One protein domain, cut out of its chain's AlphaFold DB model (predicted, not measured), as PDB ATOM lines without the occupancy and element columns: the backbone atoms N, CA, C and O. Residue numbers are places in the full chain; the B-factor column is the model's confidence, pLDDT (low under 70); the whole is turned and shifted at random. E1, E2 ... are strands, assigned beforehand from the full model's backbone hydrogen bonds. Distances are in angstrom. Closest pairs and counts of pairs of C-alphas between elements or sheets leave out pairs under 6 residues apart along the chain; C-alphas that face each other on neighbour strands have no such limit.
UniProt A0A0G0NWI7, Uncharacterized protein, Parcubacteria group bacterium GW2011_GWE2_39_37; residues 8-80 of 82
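This is residues 8 to 80 of the 82 residues of an uncharacterized protein of Parcubacteria group bacterium GW2011_GWE2_39_37 (UniProt A0A0G0NWI7). There is little regular structure here: a small, twisted sheet of four short strands, E1 E3 E2 E4, has long loops around it, and E5 is apart from it in a second patch with residues 18 to 19 and 79 to 80. The 73 printed residues include five named strands, E1 to E5 along the chain, holding 20 residues, and no named helix: all strand, the sheet antiparallel. The whole is compact, with a radius of gyration of the C-alphas of 11.7 A and spans of 32 by 26 by 18 A.

Start at edge strand E1, residues 9 to 11, antiparallel to E3, residues 33 to 37; N 10 and O 34, 3.0 A apart, are within hydrogen-bond range. E3 forms a hairpin with E2, residues 26 to 30, N 28 to O 35 being 2.8 A. E2 is antiparallel to the other edge strand, E4, residues 51 to 54, N 27 to O 53 being 2.9 A. E5, residues 61 to 63, pairs with no named strand.

Find C-alpha 9 at (145.767, 136.368, 129.139), where E1 begins. E2 and E3 each run 13.1 A, E4 10.3 A; E5 ends at C-alpha 63 (156.370, 145.674, 132.733).

The printed part has no cut; links E1 to E2 and E3 to E4 are long. Residues 8 to 15, 39 to 51 and 70 to 75 have pLDDT under 70.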
ATOM      1  N   LEU A   8     141.985 138.734 129.809       55.81
ATOM      2  CA  LEU A   8     143.130 139.119 129.002       55.81
ATOM      3  C   LEU A   8     144.348 138.343 129.507       55.81
ATOM      4  O   LEU A   8     145.069 138.786 130.403       55.81
ATOM      5  N   GLU A   9     144.541 137.145 128.956       60.28
ATOM      6  CA  GLU A   9     145.767 136.368 129.139       60.28
ATOM      7  C   GLU A   9     146.785 136.765 128.071       60.28
ATOM      8  O   GLU A   9     146.565 136.551 126.879       60.28
ATOM      9  N   GLN A  10     147.921 137.312 128.496       63.62
ATOM     10  CA  GLN A  10     149.028 137.651 127.603       63.62
ATOM     11  C   GLN A  10     150.252 136.805 127.961       63.62
ATOM     12  O   GLN A  10     150.585 136.645 129.136       63.62
ATOM     13  N   LYS A  11     150.916 136.224 126.954       66.31
ATOM     14  CA  LYS A  11     152.219 135.572 127.157       66.31
ATOM     15  C   LYS A  11     153.248 136.632 127.515       66.31
ATOM     16  O   LYS A  11     153.249 137.705 126.915       66.31
ATOM     17  N   ILE A  12     154.131 136.310 128.452       63.97
ATOM     18  CA  ILE A  12     155.215 137.223 128.793       63.97
ATOM     19  C   ILE A  12     156.259 137.188 127.694       63.97
ATOM     20  O   ILE A  12     156.751 136.125 127.328       63.97
ATOM     21  N   SER A  13     156.554 138.365 127.164       61.25
ATOM     22  CA  SER A  13     157.749 138.653 126.390       61.25
ATOM     23  C   SER A  13     158.770 139.345 127.287       61.25
ATOM     24  O   SER A  13     158.404 140.186 128.113       61.25
ATOM     25  N   ASP A  14     160.041 139.016 127.082       57.25
ATOM     26  CA  ASP A  14     161.172 139.461 127.906       57.25
ATOM     27  C   ASP A  14     161.432 140.983 127.841       57.25
ATOM     28  O   ASP A  14     162.321 141.487 128.521       57.25
ATOM     29  N   MET A  15     160.674 141.740 127.033       54.44
ATOM     30  CA  MET A  15     160.904 143.176 126.796       54.44
ATOM     31  C   MET A  15     159.627 144.032 126.654       54.44
ATOM     32  O   MET A  15     159.721 145.208 126.309       54.44
ATOM     33  N   GLY A  16     158.430 143.482 126.883       70.50
ATOM     34  CA  GLY A  16     157.168 144.196 126.635       70.50
ATOM     35  C   GLY A  16     156.592 144.927 127.854       70.50
ATOM     36  O   GLY A  16     156.489 144.353 128.940       70.50
ATOM     37  N   GLU A  17     156.148 146.172 127.659       84.19
ATOM     38  CA  GLU A  17     155.120 146.786 128.508       84.19
ATOM     39  C   GLU A  17     153.743 146.229 128.115       84.19
ATOM     40  O   GLU A  17     153.420 146.126 126.932       84.19
ATOM     41  N   TYR A  18     152.915 145.903 129.103       85.31
ATOM     42  CA  TYR A  18     151.538 145.457 128.924       85.31
ATOM     43  C   TYR A  18     150.595 146.598 129.275       85.31
ATOM     44  O   TYR A  18     150.736 147.227 130.325       85.31
ATOM     45  N   GLU A  19     149.613 146.843 128.413       88.06
ATOM     46  CA  GLU A  19     148.536 147.777 128.716       88.06
ATOM     47  C   GLU A  19     147.638 147.206 129.815       88.06
ATOM     48  O   GLU A  19     147.220 146.046 129.769       88.06
ATOM     49  N   ILE A  20     147.365 148.036 130.817       87.56
ATOM     50  CA  ILE A  20     146.480 147.716 131.925       87.56
ATOM     51  C   ILE A  20     145.049 148.035 131.484       87.56
ATOM     52  O   ILE A  20     144.745 149.201 131.219       87.56
ATOM     53  N   PRO A  21     144.140 147.046 131.451       84.81
ATOM     54  CA  PRO A  21     142.733 147.316 131.197       84.81
ATOM     55  C   PRO A  21     142.180 148.293 132.239       84.81
ATOM     56  O   PRO A  21     142.425 148.124 133.430       84.81
ATOM     57  N   SER A  22     141.389 149.278 131.812       81.69
ATOM     58  CA  SER A  22     140.915 150.389 132.660       81.69
ATOM     59  C   SER A  22     140.191 149.971 133.946       81.69
ATOM     60  O   SER A  22     140.168 150.729 134.911       81.69
ATOM     61  N   LEU A  23     139.605 148.773 133.969       81.81
ATOM     62  CA  LEU A  23     138.880 148.231 135.117       81.81
ATOM     63  C   LEU A  23     139.740 147.317 136.008       81.81
ATOM     64  O   LEU A  23     139.287 146.915 137.076       81.81
ATOM     65  N   ALA A  24     140.960 146.964 135.591       84.25
ATOM     66  CA  ALA A  24     141.807 146.026 136.316       84.25
ATOM     67  C   ALA A  24     142.362 146.656 137.599       84.25
ATOM     68  O   ALA A  24     143.027 147.688 137.575       84.25
ATOM     69  N   THR A  25     142.143 145.984 138.728       84.19
ATOM     70  CA  THR A  25     142.718 146.373 140.026       84.19
ATOM     71  C   THR A  25     143.886 145.477 140.429       84.19
ATOM     72  O   THR A  25     144.670 145.836 141.307       84.19
ATOM     73  N   HIS A  26     144.021 144.318 139.781       84.62
ATOM     74  CA  HIS A  26     145.036 143.319 140.077       84.62
ATOM     75  C   HIS A  26     145.677 142.761 138.810       84.62
ATOM     76  O   HIS A  26     145.050 142.647 137.754       84.62
ATOM     77  N   ILE A  27     146.927 142.339 138.970       83.31
ATOM     78  CA  ILE A  27     147.693 141.602 137.974       83.31
ATOM     79  C   ILE A  27     148.278 140.336 138.593       83.31
ATOM     80  O   ILE A  27     148.739 140.335 139.738       83.31
ATOM     81  N   ARG A  28     148.253 139.242 137.835       80.12
ATOM     82  CA  ARG A  28     148.812 137.948 138.226       80.12
ATOM     83  C   ARG A  28     149.882 137.521 137.244       80.12
ATOM     84  O   ARG A  28     149.675 137.567 136.034       80.12
ATOM     85  N   LEU A  29     150.977 137.022 137.805       76.44
ATOM     86  CA  LEU A  29     152.033 136.331 137.086       76.44
ATOM     87  C   LEU A  29     151.952 134.827 137.381       76.44
ATOM     88  O   LEU A  29     152.139 134.407 138.528       76.44
ATOM     89  N   PHE A  30     151.661 134.009 136.367       74.56
ATOM     90  CA  PHE A  30     151.592 132.555 136.519       74.56
ATOM     91  C   PHE A  30     151.935 131.812 135.223       74.56
ATOM     92  O   PHE A  30     151.427 132.156 134.165       74.56
ATOM     93  N   ALA A  31     152.762 130.764 135.304       72.50
ATOM     94  CA  ALA A  31     153.138 129.903 134.170       72.50
ATOM     95  C   ALA A  31     153.618 130.668 132.913       72.50
ATOM     96  O   ALA A  31     153.297 130.290 131.790       72.50
ATOM     97  N   GLY A  32     154.338 131.781 133.100       74.50
ATOM     98  CA  GLY A  32     154.775 132.664 132.008       74.50
ATOM     99  C   GLY A  32     153.662 133.416 131.288       74.50
ATOM    100  O   GLY A  32     153.833 133.889 130.164       74.50
ATOM    101  N   LYS A  33     152.518 133.548 131.953       75.88
ATOM    102  CA  LYS A  33     151.392 134.364 131.525       75.88
ATOM    103  C   LYS A  33     151.147 135.493 132.515       75.88
ATOM    104  O   LYS A  33     151.261 135.312 133.733       75.88
ATOM    105  N   VAL A  34     150.754 136.633 131.964       78.81
ATOM    106  CA  VAL A  34     150.138 137.743 132.683       78.81
ATOM    107  C   VAL A  34     148.630 137.619 132.551       78.81
ATOM    108  O   VAL A  34     148.114 137.371 131.460       78.81
ATOM    109  N   SER A  35     147.922 137.827 133.653       78.25
ATOM    110  CA  SER A  35     146.469 137.977 133.654       78.25
ATOM    111  C   SER A  35     146.076 139.213 134.449       78.25
ATOM    112  O   SER A  35     146.636 139.470 135.517       78.25
ATOM    113  N   PHE A  36     145.086 139.945 133.951       81.25
ATOM    114  CA  PHE A  36     144.494 141.093 134.629       81.25
ATOM    115  C   PHE A  36     143.156 140.705 135.250       81.25
ATOM    116  O   PHE A  36     142.472 139.801 134.774       81.25
ATOM    117  N   GLY A  37     142.770 141.370 136.331       77.19
ATOM    118  CA  GLY A  37     141.492 141.091 136.966       77.19
ATOM    119  C   GLY A  37     141.025 142.193 137.893       77.19
ATOM    120  O   GLY A  37     141.779 143.096 138.265       77.19
ATOM    121  N   ILE A  38     139.758 142.081 138.275       71.38
ATOM    122  CA  ILE A  38     139.130 142.899 139.303       71.38
ATOM    123  C   ILE A  38     138.980 142.008 140.532       71.38
ATOM    124  O   ILE A  38     138.388 140.932 140.456       71.38
ATOM    125  N   SER A  39     139.559 142.417 141.654       67.12
ATOM    126  CA  SER A  39     139.304 141.787 142.950       67.12
ATOM    127  C   SER A  39     139.113 142.874 143.998       67.12
ATOM    128  O   SER A  39     139.869 143.843 144.051       67.12
ATOM    129  N   ASP A  40     138.067 142.724 144.796       53.94
ATOM    130  CA  ASP A  40     137.675 143.573 145.919       53.94
ATOM    131  C   ASP A  40     138.042 142.934 147.273       53.94
ATOM    132  O   ASP A  40     137.842 143.538 148.328       53.94
ATOM    133  N   ARG A  41     138.609 141.716 147.277       49.69
ATOM    134  CA  ARG A  41     138.865 140.938 148.497       49.69
ATOM    135  C   ARG A  41     140.292 140.407 148.565       49.69
ATOM    136  O   ARG A  41     140.712 139.566 147.778       49.69
ATOM    137  N   HIS A  42     140.988 140.771 149.647       49.97
ATOM    138  CA  HIS A  42     142.258 140.158 150.074       49.97
ATOM    139  C   HIS A  42     142.215 138.612 150.159       49.97
ATOM    140  O   HIS A  42     143.264 137.969 150.155       49.97
ATOM    141  N   GLY A  43     141.024 138.004 150.250       44.09
ATOM    142  CA  GLY A  43     140.832 136.556 150.382       44.09
ATOM    143  C   GLY A  43     141.144 135.736 149.126       44.09
ATOM    144  O   GLY A  43     141.530 134.575 149.253       44.09
ATOM    145  N   ASP A  44     141.057 136.327 147.932       47.53
ATOM    146  CA  ASP A  44     141.182 135.578 146.671       47.53
ATOM    147  C   ASP A  44     142.643 135.452 146.182       47.53
ATOM    148  O   ASP A  44     142.990 134.509 145.457       47.53
ATOM    149  N   LEU A  45     143.537 136.298 146.716       50.38
ATOM    150  CA  LEU A  45     144.998 136.298 146.508       50.38
ATOM    151  C   LEU A  45     145.686 134.992 146.959       50.38
ATOM    152  O   LEU A  45     146.863 134.774 146.678       50.38
ATOM    153  N   LYS A  46     144.959 134.113 147.666       47.06
ATOM    154  CA  LYS A  46     145.434 132.819 148.183       47.06
ATOM    155  C   LYS A  46     145.083 131.620 147.298       47.06
ATOM    156  O   LYS A  46     145.306 130.485 147.714       47.06
ATOM    157  N   THR A  47     144.565 131.822 146.084       49.31
ATOM    158  CA  THR A  47     144.317 130.723 145.128       49.31
ATOM    159  C   THR A  47     145.624 130.191 144.509       49.31
ATOM    160  O   THR A  47     145.923 130.393 143.339       49.31
ATOM    161  N   ALA A  48     146.406 129.522 145.363       50.22
ATOM    162  CA  ALA A  48     147.426 128.473 145.219       50.22
ATOM    163  C   ALA A  48     148.461 128.468 144.073       50.22
ATOM    164  O   ALA A  48     149.366 127.637 144.123       50.22
ATOM    165  N   ARG A  49     148.397 129.316 143.042       54.94
ATOM    166  CA  ARG A  49     149.284 129.198 141.872       54.94
ATOM    167  C   ARG A  49     149.656 130.559 141.270       54.94
ATOM    168  O   ARG A  49     149.038 131.017 140.323       54.94
ATOM    169  N   GLY A  50     150.697 131.207 141.781       60.19
ATOM    170  CA  GLY A  50     151.246 132.454 141.219       60.19
ATOM    171  C   GLY A  50     151.132 133.656 142.155       60.19
ATOM    172  O   GLY A  50     150.406 133.614 143.145       60.19
ATOM    173  N   LYS A  51     151.894 134.715 141.858       69.62
ATOM    174  CA  LYS A  51     151.921 135.948 142.657       69.62
ATOM    175  C   LYS A  51     150.911 136.952 142.112       69.62
ATOM    176  O   LYS A  51     150.827 137.149 140.899       69.62
ATOM    177  N   PHE A  52     150.176 137.582 143.020       77.94
ATOM    178  CA  PHE A  52     149.247 138.663 142.721       77.94
ATOM    179  C   PHE A  52     149.839 139.992 143.170       77.94
ATOM    180  O   PHE A  52     150.434 140.079 144.245       77.94
ATOM    181  N   PHE A  53     149.633 141.026 142.364       82.75
ATOM    182  CA  PHE A  53     150.050 142.384 142.671       82.75
ATOM    183  C   PHE A  53     148.878 143.335 142.457       82.75
ATOM    184  O   PHE A  53     148.136 143.219 141.481       82.75
ATOM    185  N   GLN A  54     148.714 144.268 143.386       86.06
ATOM    186  CA  GLN A  54     147.732 145.334 143.264       86.06
ATOM    187  C   GLN A  54     148.250 146.392 142.287       86.06
ATOM    188  O   GLN A  54     149.414 146.787 142.360       86.06
ATOM    189  N   ILE A  55     147.382 146.848 141.388       88.12
ATOM    190  CA  ILE A  55     147.681 147.927 140.448       88.12
ATOM    191  C   ILE A  55     147.425 149.267 141.157       88.12
ATOM    192  O   ILE A  55     146.313 149.490 141.646       88.12
ATOM    193  N   PRO A  56     148.415 150.174 141.236       88.62
ATOM    194  CA  PRO A  56     148.189 151.511 141.769       88.62
ATOM    195  C   PRO A  56     147.187 152.311 140.916       88.62
ATOM    196  O   PRO A  56     147.182 152.173 139.690       88.62
ATOM    197  N   PRO A  57     146.372 153.198 141.517       85.50
ATOM    198  CA  PRO A  57     145.439 154.033 140.766       85.50
ATOM    199  C   PRO A  57     146.140 154.890 139.701       85.50
ATOM    200  O   PRO A  57     147.177 155.505 139.963       85.50
ATOM    201  N   GLY A  58     145.544 154.966 138.508       87.81
ATOM    202  CA  GLY A  58     146.024 155.816 137.412       87.81
ATOM    203  C   GLY A  58     147.219 155.267 136.628       87.81
ATOM    204  O   GLY A  58     147.786 156.002 135.822       87.81
ATOM    205  N   MET A  59     147.606 154.011 136.851       92.50
ATOM    206  CA  MET A  59     148.603 153.325 136.025       92.50
ATOM    207  C   MET A  59     147.958 152.825 134.736       92.50
ATOM    208  O   MET A  59     146.843 152.303 134.762       92.50
ATOM    209  N   LYS A  60     148.664 152.966 133.613       90.38
ATOM    210  CA  LYS A  60     148.194 152.505 132.297       90.38
ATOM    211  C   LYS A  60     148.990 151.334 131.765       90.38
ATOM    212  O   LYS A  60     148.506 150.619 130.893       90.38
ATOM    213  N   ARG A  61     150.214 151.153 132.254       91.12
ATOM    214  CA  ARG A  61     151.122 150.127 131.766       91.12
ATOM    215  C   ARG A  61     151.860 149.449 132.903       91.12
ATOM    216  O   ARG A  61     152.028 149.997 133.994       91.12
ATOM    217  N   VAL A  62     152.281 148.225 132.636       89.19
ATOM    218  CA  VAL A  62     153.078 147.416 133.551       89.19
ATOM    219  C   VAL A  62     154.101 146.619 132.768       89.19
ATOM    220  O   VAL A  62     153.783 146.059 131.728       89.19
ATOM    221  N   SER A  63     155.324 146.544 133.265       88.62
ATOM    222  CA  SER A  63     156.370 145.674 132.733       88.62
ATOM    223  C   SER A  63     156.895 144.748 133.824       88.62
ATOM    224  O   SER A  63     156.648 144.949 135.015       88.62
ATOM    225  N   PHE A  64     157.612 143.706 133.409       84.62
ATOM    226  CA  PHE A  64     158.252 142.751 134.310       84.62
ATOM    227  C   PHE A  64     159.741 142.622 133.950       84.62
ATOM    228  O   PHE A  64     160.151 141.585 133.438       84.62
ATOM    229  N   PRO A  65     160.558 143.666 134.181       78.62
ATOM    230  CA  PRO A  65     161.976 143.665 133.801       78.62
ATOM    231  C   PRO A  65     162.796 142.611 134.559       78.62
ATOM    232  O   PRO A  65     163.808 142.134 134.064       78.62
ATOM    233  N   GLU A  66     162.341 142.222 135.753       78.25
ATOM    234  CA  GLU A  66     162.941 141.162 136.574       78.25
ATOM    235  C   GLU A  66     162.232 139.811 136.374       78.25
ATOM    236  O   GLU A  66     162.221 138.968 137.275       78.25
ATOM    237  N   TYR A  67     161.539 139.623 135.245       77.44
ATOM    238  CA  TYR A  67     160.877 138.359 134.953       77.44
ATOM    239  C   TYR A  67     161.909 137.246 134.769       77.44
ATOM    240  O   TYR A  67     162.792 137.327 133.921       77.44
ATOM    241  N   ILE A  68     161.769 136.190 135.565       71.31
ATOM    242  CA  ILE A  68     162.582 134.980 135.487       71.31
ATOM    243  C   ILE A  68     161.630 133.792 135.429       71.31
ATOM    244  O   ILE A  68     160.738 133.644 136.274       71.31
ATOM    245  N   ASN A  69     161.848 132.936 134.435       73.88
ATOM    246  CA  ASN A  69     161.185 131.650 134.287       73.88
ATOM    247  C   ASN A  69     162.235 130.583 133.996       73.88
ATOM    248  O   ASN A  69     162.614 130.360 132.850       73.88
ATOM    249  N   ASP A  70     162.720 129.954 135.062       68.19
ATOM    250  CA  ASP A  70     163.765 128.927 135.014       68.19
ATOM    251  C   ASP A  70     163.187 127.494 135.017       68.19
ATOM    252  O   ASP A  70     163.904 126.522 135.248       68.19
ATOM    253  N   GLY A  71     161.876 127.354 134.785       63.88
ATOM    254  CA  GLY A  71     161.151 126.080 134.814       63.88
ATOM    255  C   GLY A  71     160.742 125.596 136.211       63.88
ATOM    256  O   GLY A  71     159.774 124.845 136.315       63.88
ATOM    257  N   ASN A  72     161.396 126.062 137.281       60.78
ATOM    258  CA  ASN A  72     161.085 125.702 138.672       60.78
ATOM    259  C   ASN A  72     160.430 126.851 139.446       60.78
ATOM    260  O   ASN A  72     159.607 126.624 140.336       60.78
ATOM    261  N   HIS A  73     160.761 128.085 139.087       61.69
ATOM    262  CA  HIS A  73     160.252 129.285 139.704       61.69
ATOM    263  C   HIS A  73     159.825 130.307 138.663       61.69
ATOM    264  O   HIS A  73     160.424 130.477 137.603       61.69
ATOM    265  N   ILE A  74     158.766 131.028 139.017       64.19
ATOM    266  CA  ILE A  74     158.263 132.140 138.232       64.19
ATOM    267  C   ILE A  74     158.308 133.356 139.141       64.19
ATOM    268  O   ILE A  74     157.503 133.493 140.068       64.19
ATOM    269  N   TYR A  75     159.284 134.215 138.879       65.00
ATOM    270  CA  TYR A  75     159.477 135.477 139.573       65.00
ATOM    271  C   TYR A  75     159.350 136.625 138.580       65.00
ATOM    272  O   TYR A  75     159.554 136.472 137.384       65.00
ATOM    273  N   GLY A  76     158.947 137.775 139.091       73.31
ATOM    274  CA  GLY A  76     158.800 138.991 138.313       73.31
ATOM    275  C   GLY A  76     158.134 140.023 139.193       73.31
ATOM    276  O   GLY A  76     157.004 139.818 139.648       73.31
ATOM    277  N   ARG A  77     158.858 141.098 139.501       80.81
ATOM    278  CA  ARG A  77     158.284 142.256 140.176       80.81
ATOM    279  C   ARG A  77     157.677 143.162 139.104       80.81
ATOM    280  O   ARG A  77     158.384 143.511 138.161       80.81
ATOM    281  N   PRO A  78     156.393 143.534 139.214       87.06
ATOM    282  CA  PRO A  78     155.815 144.473 138.274       87.06
ATOM    283  C   PRO A  78     156.403 145.865 138.500       87.06
ATOM    284  O   PRO A  78     156.518 146.329 139.641       87.06
ATOM    285  N   GLN A  79     156.721 146.545 137.405       90.25
ATOM    286  CA  GLN A  79     157.000 147.970 137.376       90.25
ATOM    287  C   GLN A  79     155.834 148.664 136.680       90.25
ATOM    288  O   GLN A  79     155.544 148.390 135.519       90.25
ATOM    289  N   PHE A  80     155.141 149.538 137.407       90.62
ATOM    290  CA  PHE A  80     153.979 150.254 136.893       90.62
ATOM    291  C   PHE A  80     154.378 151.621 136.345       90.62
ATOM    292  O   PHE A  80     155.150 152.347 136.978       90.62
TER     293      PHE A  80